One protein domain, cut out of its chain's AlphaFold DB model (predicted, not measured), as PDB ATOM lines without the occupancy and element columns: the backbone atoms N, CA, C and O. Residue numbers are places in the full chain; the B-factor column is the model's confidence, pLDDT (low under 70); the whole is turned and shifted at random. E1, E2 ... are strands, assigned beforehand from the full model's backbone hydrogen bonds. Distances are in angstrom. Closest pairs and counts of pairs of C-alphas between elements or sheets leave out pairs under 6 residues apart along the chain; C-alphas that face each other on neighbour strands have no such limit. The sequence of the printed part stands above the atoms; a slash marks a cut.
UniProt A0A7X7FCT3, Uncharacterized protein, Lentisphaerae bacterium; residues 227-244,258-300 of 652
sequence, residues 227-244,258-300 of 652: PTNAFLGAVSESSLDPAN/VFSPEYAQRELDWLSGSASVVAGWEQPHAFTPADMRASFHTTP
ATOM      1  N   PRO A 227      -1.582  21.989  -6.113       96.69
ATOM      2  CA  PRO A 227      -1.606  22.006  -4.643       96.69
ATOM      3  C   PRO A 227      -2.834  22.691  -4.022       96.69
ATOM      4  O   PRO A 227      -2.941  22.759  -2.799       96.69
ATOM      5  N   THR A 228      -3.765  23.203  -4.821       97.56
ATOM      6  CA  THR A 228      -4.937  23.913  -4.308       97.56
ATOM      7  C   THR A 228      -5.981  22.940  -3.773       97.56
ATOM      8  O   THR A 228      -6.463  22.068  -4.492       97.56
ATOM      9  N   ASN A 229      -6.352  23.114  -2.506       97.56
ATOM     10  CA  ASN A 229      -7.389  22.341  -1.841       97.56
ATOM     11  C   ASN A 229      -8.487  23.286  -1.341       97.56
ATOM     12  O   ASN A 229      -8.330  23.976  -0.328       97.56
ATOM     13  N   ALA A 230      -9.583  23.359  -2.092       95.75
ATOM     14  CA  ALA A 230     -10.693  24.240  -1.783       95.75
ATOM     15  C   ALA A 230     -11.654  23.589  -0.790       95.75
ATOM     16  O   ALA A 230     -11.987  22.409  -0.906       95.75
ATOM     17  N   PHE A 231     -12.128  24.373   0.172       95.69
ATOM     18  CA  PHE A 231     -13.183  23.941   1.070       95.69
ATOM     19  C   PHE A 231     -14.533  23.995   0.353       95.69
ATOM     20  O   PHE A 231     -15.001  25.062  -0.046       95.69
ATOM     21  N   LEU A 232     -15.157  22.829   0.217       93.69
ATOM     22  CA  LEU A 232     -16.473  22.637  -0.381       93.69
ATOM     23  C   LEU A 232     -17.589  22.788   0.657       93.69
ATOM     24  O   LEU A 232     -18.676  23.282   0.358       93.69
ATOM     25  N   GLY A 233     -17.340  22.321   1.885       92.94
ATOM     26  CA  GLY A 233     -18.363  22.234   2.928       92.94
ATOM     27  C   GLY A 233     -19.546  21.342   2.538       92.94
ATOM     28  O   GLY A 233     -20.675  21.624   2.936       92.94
ATOM     29  N   ALA A 234     -19.314  20.294   1.737       89.81
ATOM     30  CA  ALA A 234     -20.353  19.445   1.144       89.81
ATOM     31  C   ALA A 234     -21.129  18.610   2.181       89.81
ATOM     32  O   ALA A 234     -22.344  18.427   2.067       89.81
ATOM     33  N   VAL A 235     -20.473  18.174   3.261       92.25
ATOM     34  CA  VAL A 235     -21.071  17.331   4.315       92.25
ATOM     35  C   VAL A 235     -21.279  18.099   5.622       92.25
ATOM     36  O   VAL A 235     -22.325  17.962   6.258       92.25
ATOM     37  N   SER A 236     -20.320  18.938   6.014       94.69
ATOM     38  CA  SER A 236     -20.366  19.718   7.258       94.69
ATOM     39  C   SER A 236     -19.493  20.978   7.179       94.69
ATOM     40  O   SER A 236     -18.903  21.262   6.142       94.69
ATOM     41  N   GLU A 237     -19.401  21.732   8.275       94.31
ATOM     42  CA  GLU A 237     -18.490  22.884   8.422       94.31
ATOM     43  C   GLU A 237     -17.056  22.444   8.799       94.31
ATOM     44  O   GLU A 237     -16.121  23.235   8.782       94.31
ATOM     45  N   SER A 238     -16.849  21.161   9.121       95.81
ATOM     46  CA  SER A 238     -15.596  20.647   9.686       95.81
ATOM     47  C   SER A 238     -14.443  20.615   8.679       95.81
ATOM     48  O   SER A 238     -14.517  19.921   7.663       95.81
ATOM     49  N   SER A 239     -13.315  21.239   9.025       96.38
ATOM     50  CA  SER A 239     -12.035  21.080   8.317       96.38
ATOM     51  C   SER A 239     -11.451  19.661   8.381       96.38
ATOM     52  O   SER A 239     -10.531  19.355   7.626       96.38
ATOM     53  N   LEU A 240     -11.941  18.798   9.277       97.06
ATOM     54  CA  LEU A 240     -11.400  17.451   9.505       97.06
ATOM     55  C   LEU A 240     -12.018  16.377   8.609       97.06
ATOM     56  O   LEU A 240     -11.525  15.252   8.599       97.06
ATOM     57  N   ASP A 241     -13.106  16.691   7.909       96.62
ATOM     58  CA  ASP A 241     -13.776  15.741   7.028       96.62
ATOM     59  C   ASP A 241     -13.177  15.834   5.615       96.62
ATOM     60  O   ASP A 241     -13.334  16.873   4.968       96.62
ATOM     61  N   PRO A 242     -12.507  14.783   5.103       96.12
ATOM     62  CA  PRO A 242     -11.965  14.777   3.746       96.12
ATOM     63  C   PRO A 242     -13.013  15.069   2.662       96.12
ATOM     64  O   PRO A 242     -12.668  15.634   1.629       96.12
ATOM     65  N   ALA A 243     -14.288  14.735   2.896       95.06
ATOM     66  CA  ALA A 243     -15.374  14.982   1.947       95.06
ATOM     67  C   ALA A 243     -15.748  16.471   1.821       95.06
ATOM     68  O   ALA A 243     -16.452  16.854   0.890       95.06
ATOM     69  N   ASN A 244     -15.276  17.324   2.735       96.00
ATOM     70  CA  ASN A 244     -15.450  18.770   2.643       96.00
ATOM     71  C   ASN A 244     -14.357  19.461   1.813       96.00
ATOM     72  O   ASN A 244     -14.361  20.687   1.739       96.00
ATOM     73  N   VAL A 258      -8.049  27.060  -0.079       95.88
ATOM     74  CA  VAL A 258      -8.949  28.046  -0.697       95.88
ATOM     75  C   VAL A 258     -10.305  28.011  -0.005       95.88
ATOM     76  O   VAL A 258     -10.943  26.964   0.083       95.88
ATOM     77  N   PHE A 259     -10.778  29.168   0.447       93.81
ATOM     78  CA  PHE A 259     -12.139  29.343   0.951       93.81
ATOM     79  C   PHE A 259     -12.796  30.507   0.202       93.81
ATOM     80  O   PHE A 259     -12.557  31.679   0.501       93.81
ATOM     81  N   SER A 260     -13.600  30.178  -0.811       89.62
ATOM     82  CA  SER A 260     -14.237  31.138  -1.722       89.62
ATOM     83  C   SER A 260     -15.721  30.797  -1.927       89.62
ATOM     84  O   SER A 260     -16.097  29.634  -1.759       89.62
ATOM     85  N   PRO A 261     -16.569  31.771  -2.309       84.25
ATOM     86  CA  PRO A 261     -17.986  31.530  -2.592       84.25
ATOM     87  C   PRO A 261     -18.224  30.651  -3.826       84.25
ATOM     88  O   PRO A 261     -19.345  30.203  -4.036       84.25
ATOM     89  N   GLU A 262     -17.196  30.412  -4.643       86.00
ATOM     90  CA  GLU A 262     -17.291  29.470  -5.759       86.00
ATOM     91  C   GLU A 262     -17.382  28.042  -5.216       86.00
ATOM     92  O   GLU A 262     -18.189  27.243  -5.666       86.00
ATOM     93  N   TYR A 263     -16.591  27.709  -4.197       89.25
ATOM     94  CA  TYR A 263     -16.496  26.332  -3.712       89.25
ATOM     95  C   TYR A 263     -17.342  26.076  -2.463       89.25
ATOM     96  O   TYR A 263     -17.964  25.024  -2.317       89.25
ATOM     97  N   ALA A 264     -17.377  27.041  -1.550       89.94
ATOM     98  CA  ALA A 264     -17.920  26.831  -0.223       89.94
ATOM     99  C   ALA A 264     -19.450  26.916  -0.194       89.94
ATOM    100  O   ALA A 264     -20.041  27.974  -0.397       89.94
ATOM    101  N   GLN A 265     -20.095  25.811   0.173       86.50
ATOM    102  CA  GLN A 265     -21.539  25.756   0.436       86.50
ATOM    103  C   GLN A 265     -21.889  26.035   1.902       86.50
ATOM    104  O   GLN A 265     -23.049  26.276   2.243       86.50
ATOM    105  N   ARG A 266     -20.886  25.968   2.782       89.00
ATOM    106  CA  ARG A 266     -20.987  26.168   4.229       89.00
ATOM    107  C   ARG A 266     -19.784  26.944   4.739       89.00
ATOM    108  O   ARG A 266     -18.793  27.119   4.035       89.00
ATOM    109  N   GLU A 267     -19.891  27.426   5.965       90.69
ATOM    110  CA  GLU A 267     -18.768  28.026   6.674       90.69
ATOM    111  C   GLU A 267     -17.671  26.994   6.949       90.69
ATOM    112  O   GLU A 267     -17.929  25.790   6.965       90.69
ATOM    113  N   LEU A 268     -16.447  27.476   7.153       93.69
ATOM    114  CA  LEU A 268     -15.289  26.636   7.443       93.69
ATOM    115  C   LEU A 268     -14.943  26.734   8.926       93.69
ATOM    116  O   LEU A 268     -14.499  27.776   9.388       93.69
ATOM    117  N   ASP A 269     -15.030  25.634   9.655       93.38
ATOM    118  CA  ASP A 269     -14.496  25.525  11.005       93.38
ATOM    119  C   ASP A 269     -13.126  24.848  10.963       93.38
ATOM    120  O   ASP A 269     -13.009  23.637  10.776       93.38
ATOM    121  N   TRP A 270     -12.067  25.632  11.173       94.88
ATOM    122  CA  TRP A 270     -10.699  25.152  11.345       94.88
ATOM    123  C   TRP A 270     -10.504  24.611  12.769       94.88
ATOM    124  O   TRP A 270     -10.062  25.315  13.686       94.88
ATOM    125  N   LEU A 271     -10.890  23.347  12.965       92.69
ATOM    126  CA  LEU A 271     -10.979  22.687  14.270       92.69
ATOM    127  C   LEU A 271      -9.615  22.366  14.906       92.69
ATOM    128  O   LEU A 271      -8.591  22.233  14.232       92.69
ATOM    129  N   SER A 272      -9.619  22.144  16.225       84.38
ATOM    130  CA  SER A 272      -8.484  21.573  16.958       84.38
ATOM    131  C   SER A 272      -8.210  20.150  16.461       84.38
ATOM    132  O   SER A 272      -9.057  19.275  16.629       84.38
ATOM    133  N   GLY A 273      -7.048  19.928  15.844       85.56
ATOM    134  CA  GLY A 273      -6.704  18.681  15.146       85.56
ATOM    135  C   GLY A 273      -6.571  18.839  13.628       85.56
ATOM    136  O   GLY A 273      -6.102  17.916  12.970       85.56
ATOM    137  N   SER A 274      -6.939  20.005  13.081       91.00
ATOM    138  CA  SER A 274      -6.623  20.358  11.692       91.00
ATOM    139  C   SER A 274      -5.113  20.442  11.501       91.00
ATOM    140  O   SER A 274      -4.363  20.511  12.480       91.00
ATOM    141  N   ALA A 275      -4.663  20.495  10.248       87.38
ATOM    142  CA  ALA A 275      -3.258  20.718   9.951       87.38
ATOM    143  C   ALA A 275      -2.719  21.935  10.714       87.38
ATOM    144  O   ALA A 275      -3.296  23.023  10.701       87.38
ATOM    145  N   SER A 276      -1.589  21.744  11.388       92.38
ATOM    146  CA  SER A 276      -0.861  22.837  12.029       92.38
ATOM    147  C   SER A 276      -0.060  23.658  11.019       92.38
ATOM    148  O   SER A 276       0.346  24.773  11.339       92.38
ATOM    149  N   VAL A 277       0.157  23.124   9.811       97.62
ATOM    150  CA  VAL A 277       0.892  23.773   8.722       97.62
ATOM    151  C   VAL A 277       0.165  23.558   7.393       97.62
ATOM    152  O   VAL A 277      -0.189  22.425   7.071       97.62
ATOM    153  N   VAL A 278       0.000  24.628   6.614       98.62
ATOM    154  CA  VAL A 278      -0.469  24.627   5.215       98.62
ATOM    155  C   VAL A 278       0.484  25.444   4.340       98.62
ATOM    156  O   VAL A 278       1.229  26.276   4.857       98.62
ATOM    157  N   ALA A 279       0.486  25.217   3.027       98.56
ATOM    158  CA  ALA A 279       1.386  25.912   2.103       98.56
ATOM    159  C   ALA A 279       0.986  27.381   1.889       98.56
ATOM    160  O   ALA A 279       1.850  28.248   1.817       98.56
ATOM    161  N   GLY A 280      -0.314  27.666   1.823       98.50
ATOM    162  CA  GLY A 280      -0.861  28.997   1.559       98.50
ATOM    163  C   GLY A 280      -2.325  29.091   1.979       98.50
ATOM    164  O   GLY A 280      -2.951  28.069   2.279       98.50
ATOM    165  N   TRP A 281      -2.867  30.307   2.003       98.31
ATOM    166  CA  TRP A 281      -4.288  30.541   2.262       98.31
ATOM    167  C   TRP A 281      -4.854  31.615   1.340       98.31
ATOM    168  O   TRP A 281      -4.328  32.725   1.283       98.31
ATOM    169  N   GLU A 282      -5.974  31.322   0.689       96.00
ATOM    170  CA  GLU A 282      -6.613  32.233  -0.255       96.00
ATOM    171  C   GLU A 282      -8.131  32.331  -0.042       96.00
ATOM    172  O   GLU A 282      -8.870  31.345  -0.020       96.00
ATOM    173  N   GLN A 283      -8.611  33.568   0.053       93.00
ATOM    174  CA  GLN A 283     -10.011  33.960  -0.092       93.00
ATOM    175  C   GLN A 283     -10.082  35.012  -1.206       93.00
ATOM    176  O   GLN A 283     -10.088  36.216  -0.924       93.00
ATOM    177  N   PRO A 284     -10.051  34.583  -2.480       84.12
ATOM    178  CA  PRO A 284      -9.779  35.464  -3.616       84.12
ATOM    179  C   PRO A 284     -10.918  36.441  -3.937       84.12
ATOM    180  O   PRO A 284     -10.665  37.481  -4.546       84.12
ATOM    181  N   HIS A 285     -12.142  36.157  -3.484       77.56
ATOM    182  CA  HIS A 285     -13.351  36.904  -3.827       77.56
ATOM    183  C   HIS A 285     -14.099  37.424  -2.593       77.56
ATOM    184  O   HIS A 285     -14.055  36.834  -1.512       77.56
ATOM    185  N   ALA A 286     -14.831  38.528  -2.770       67.25
ATOM    186  CA  ALA A 286     -15.807  39.000  -1.794       67.25
ATOM    187  C   ALA A 286     -16.972  38.006  -1.678       67.25
ATOM    188  O   ALA A 286     -17.567  37.632  -2.685       67.25
ATOM    189  N   PHE A 287     -17.319  37.600  -0.455       66.12
ATOM    190  CA  PHE A 287     -18.541  36.839  -0.207       66.12
ATOM    191  C   PHE A 287     -19.744  37.794  -0.203       66.12
ATOM    192  O   PHE A 287     -19.775  38.763   0.556       66.12
ATOM    193  N   THR A 288     -20.741  37.516  -1.043       60.19
ATOM    194  CA  THR A 288     -22.061  38.163  -1.017       60.19
ATOM    195  C   THR A 288     -23.133  37.075  -0.873       60.19
ATOM    196  O   THR A 288     -23.246  36.269  -1.794       60.19
ATOM    197  N   PRO A 289     -23.933  37.018   0.217       52.41
ATOM    198  CA  PRO A 289     -23.996  37.940   1.357       52.41
ATOM    199  C   PRO A 289     -22.846  37.796   2.372       52.41
ATOM    200  O   PRO A 289     -22.140  36.794   2.424       52.41
ATOM    201  N   ALA A 290     -22.702  38.837   3.193       54.12
ATOM    202  CA  ALA A 290     -21.554  39.186   4.031       54.12
ATOM    203  C   ALA A 290     -21.307  38.312   5.286       54.12
ATOM    204  O   ALA A 290     -20.789  38.832   6.267       54.12
ATOM    205  N   ASP A 291     -21.646  37.017   5.283       62.34
ATOM    206  CA  ASP A 291     -21.626  36.206   6.521       62.34
ATOM    207  C   ASP A 291     -20.769  34.928   6.472       62.34
ATOM    208  O   ASP A 291     -20.514  34.344   7.528       62.34
ATOM    209  N   MET A 292     -20.268  34.494   5.304       79.31
ATOM    210  CA  MET A 292     -19.410  33.300   5.262       79.31
ATOM    211  C   MET A 292     -18.082  33.544   5.983       79.31
ATOM    212  O   MET A 292     -17.342  34.493   5.695       79.31
ATOM    213  N   ARG A 293     -17.788  32.654   6.931       87.19
ATOM    214  CA  ARG A 293     -16.671  32.784   7.861       87.19
ATOM    215  C   ARG A 293     -15.821  31.524   7.921       87.19
ATOM    216  O   ARG A 293     -16.333  30.415   7.799       87.19
ATOM    217  N   ALA A 294     -14.531  31.739   8.138       92.06
ATOM    218  CA  ALA A 294     -13.600  30.737   8.613       92.06
ATOM    219  C   ALA A 294     -13.429  30.917  10.132       92.06
ATOM    220  O   ALA A 294     -12.928  31.952  10.584       92.06
ATOM    221  N   SER A 295     -13.877  29.945  10.922       91.31
ATOM    222  CA  SER A 295     -13.773  29.930  12.379       91.31
ATOM    223  C   SER A 295     -12.517  29.189  12.826       91.31
ATOM    224  O   SER A 295     -12.349  28.008  12.548       91.31
ATOM    225  N   PHE A 296     -11.639  29.851  13.575       91.50
ATOM    226  CA  PHE A 296     -10.390  29.258  14.048       91.50
ATOM    227  C   PHE A 296     -10.504  28.739  15.478       91.50
ATOM    228  O   PHE A 296     -10.881  29.466  16.398       91.50
ATOM    229  N   HIS A 297     -10.118  27.480  15.690       90.69
ATOM    230  CA  HIS A 297      -9.955  26.877  17.019       90.69
ATOM    231  C   HIS A 297      -8.472  26.819  17.434       90.69
ATOM    232  O   HIS A 297      -8.046  25.903  18.136       90.69
ATOM    233  N   THR A 298      -7.676  27.792  16.980       91.44
ATOM    234  CA  THR A 298      -6.242  27.919  17.284       91.44
ATOM    235  C   THR A 298      -5.991  28.595  18.630       91.44
ATOM    236  O   THR A 298      -6.885  29.213  19.206       91.44
ATOM    237  N   THR A 299      -4.757  28.530  19.131       91.69
ATOM    238  CA  THR A 299      -4.317  29.298  20.309       91.69
ATOM    239  C   THR A 299      -2.930  29.886  20.070       91.69
ATOM    240  O   THR A 299      -2.202  29.364  19.229       91.69
ATOM    241  N   PRO A 300      -2.487  30.908  20.827       90.31
ATOM    242  CA  PRO A 300      -1.102  31.374  20.736       90.31
ATOM    243  C   PRO A 300      -0.056  30.271  20.995       90.31
ATOM    244  O   PRO A 300       1.051  30.352  20.478       90.31
TER     245      PRO A 300
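What this domain is: This is residues 227 to 244 and 258 to 300 of the 652 residues of an uncharacterized protein of Lentisphaerae bacterium (UniProt A0A7X7FCT3). Little regular structure is present: this is a small rounded body, mostly of loops, with a short ribbon of two parallel strands, E2 beside E4. From E2 the backbone swings out to E3 and folds back to E4 in one wide loop; E1 is near E3. The 61 printed residues, only 14 in the named strands E1, E2, E3, E4 in chain order, are all strand in class, compact with a radius of gyration of the C-alphas of 11.2 A, and span 30 by 24 by 23 A.

How they stand to each other: E2, residues 268 to 270, and E4, residues 293 to 296, are parallel neighbours at 12 degrees; N 295 and O 268, 2.7 A apart, are within hydrogen-bond range. E3, residues 280 to 283, is apart from both E2 and E4. E1, residues 228 to 230, is near E3, with 8 pairs of C-alphas within 10 A.

Where its parts are: E1 begins at C-alpha 228 (-4.937, 23.913, -4.308). E3 is 10.5 A long; E4, 9.5 A, ends at C-alpha 296 (-10.390, 29.258, 14.048).

The domain as a whole: Residues 245 to 257 are cut out, a gap of 11.8 A between C-alphas 244 and 258. Residues 286 to 291 are under pLDDT 70.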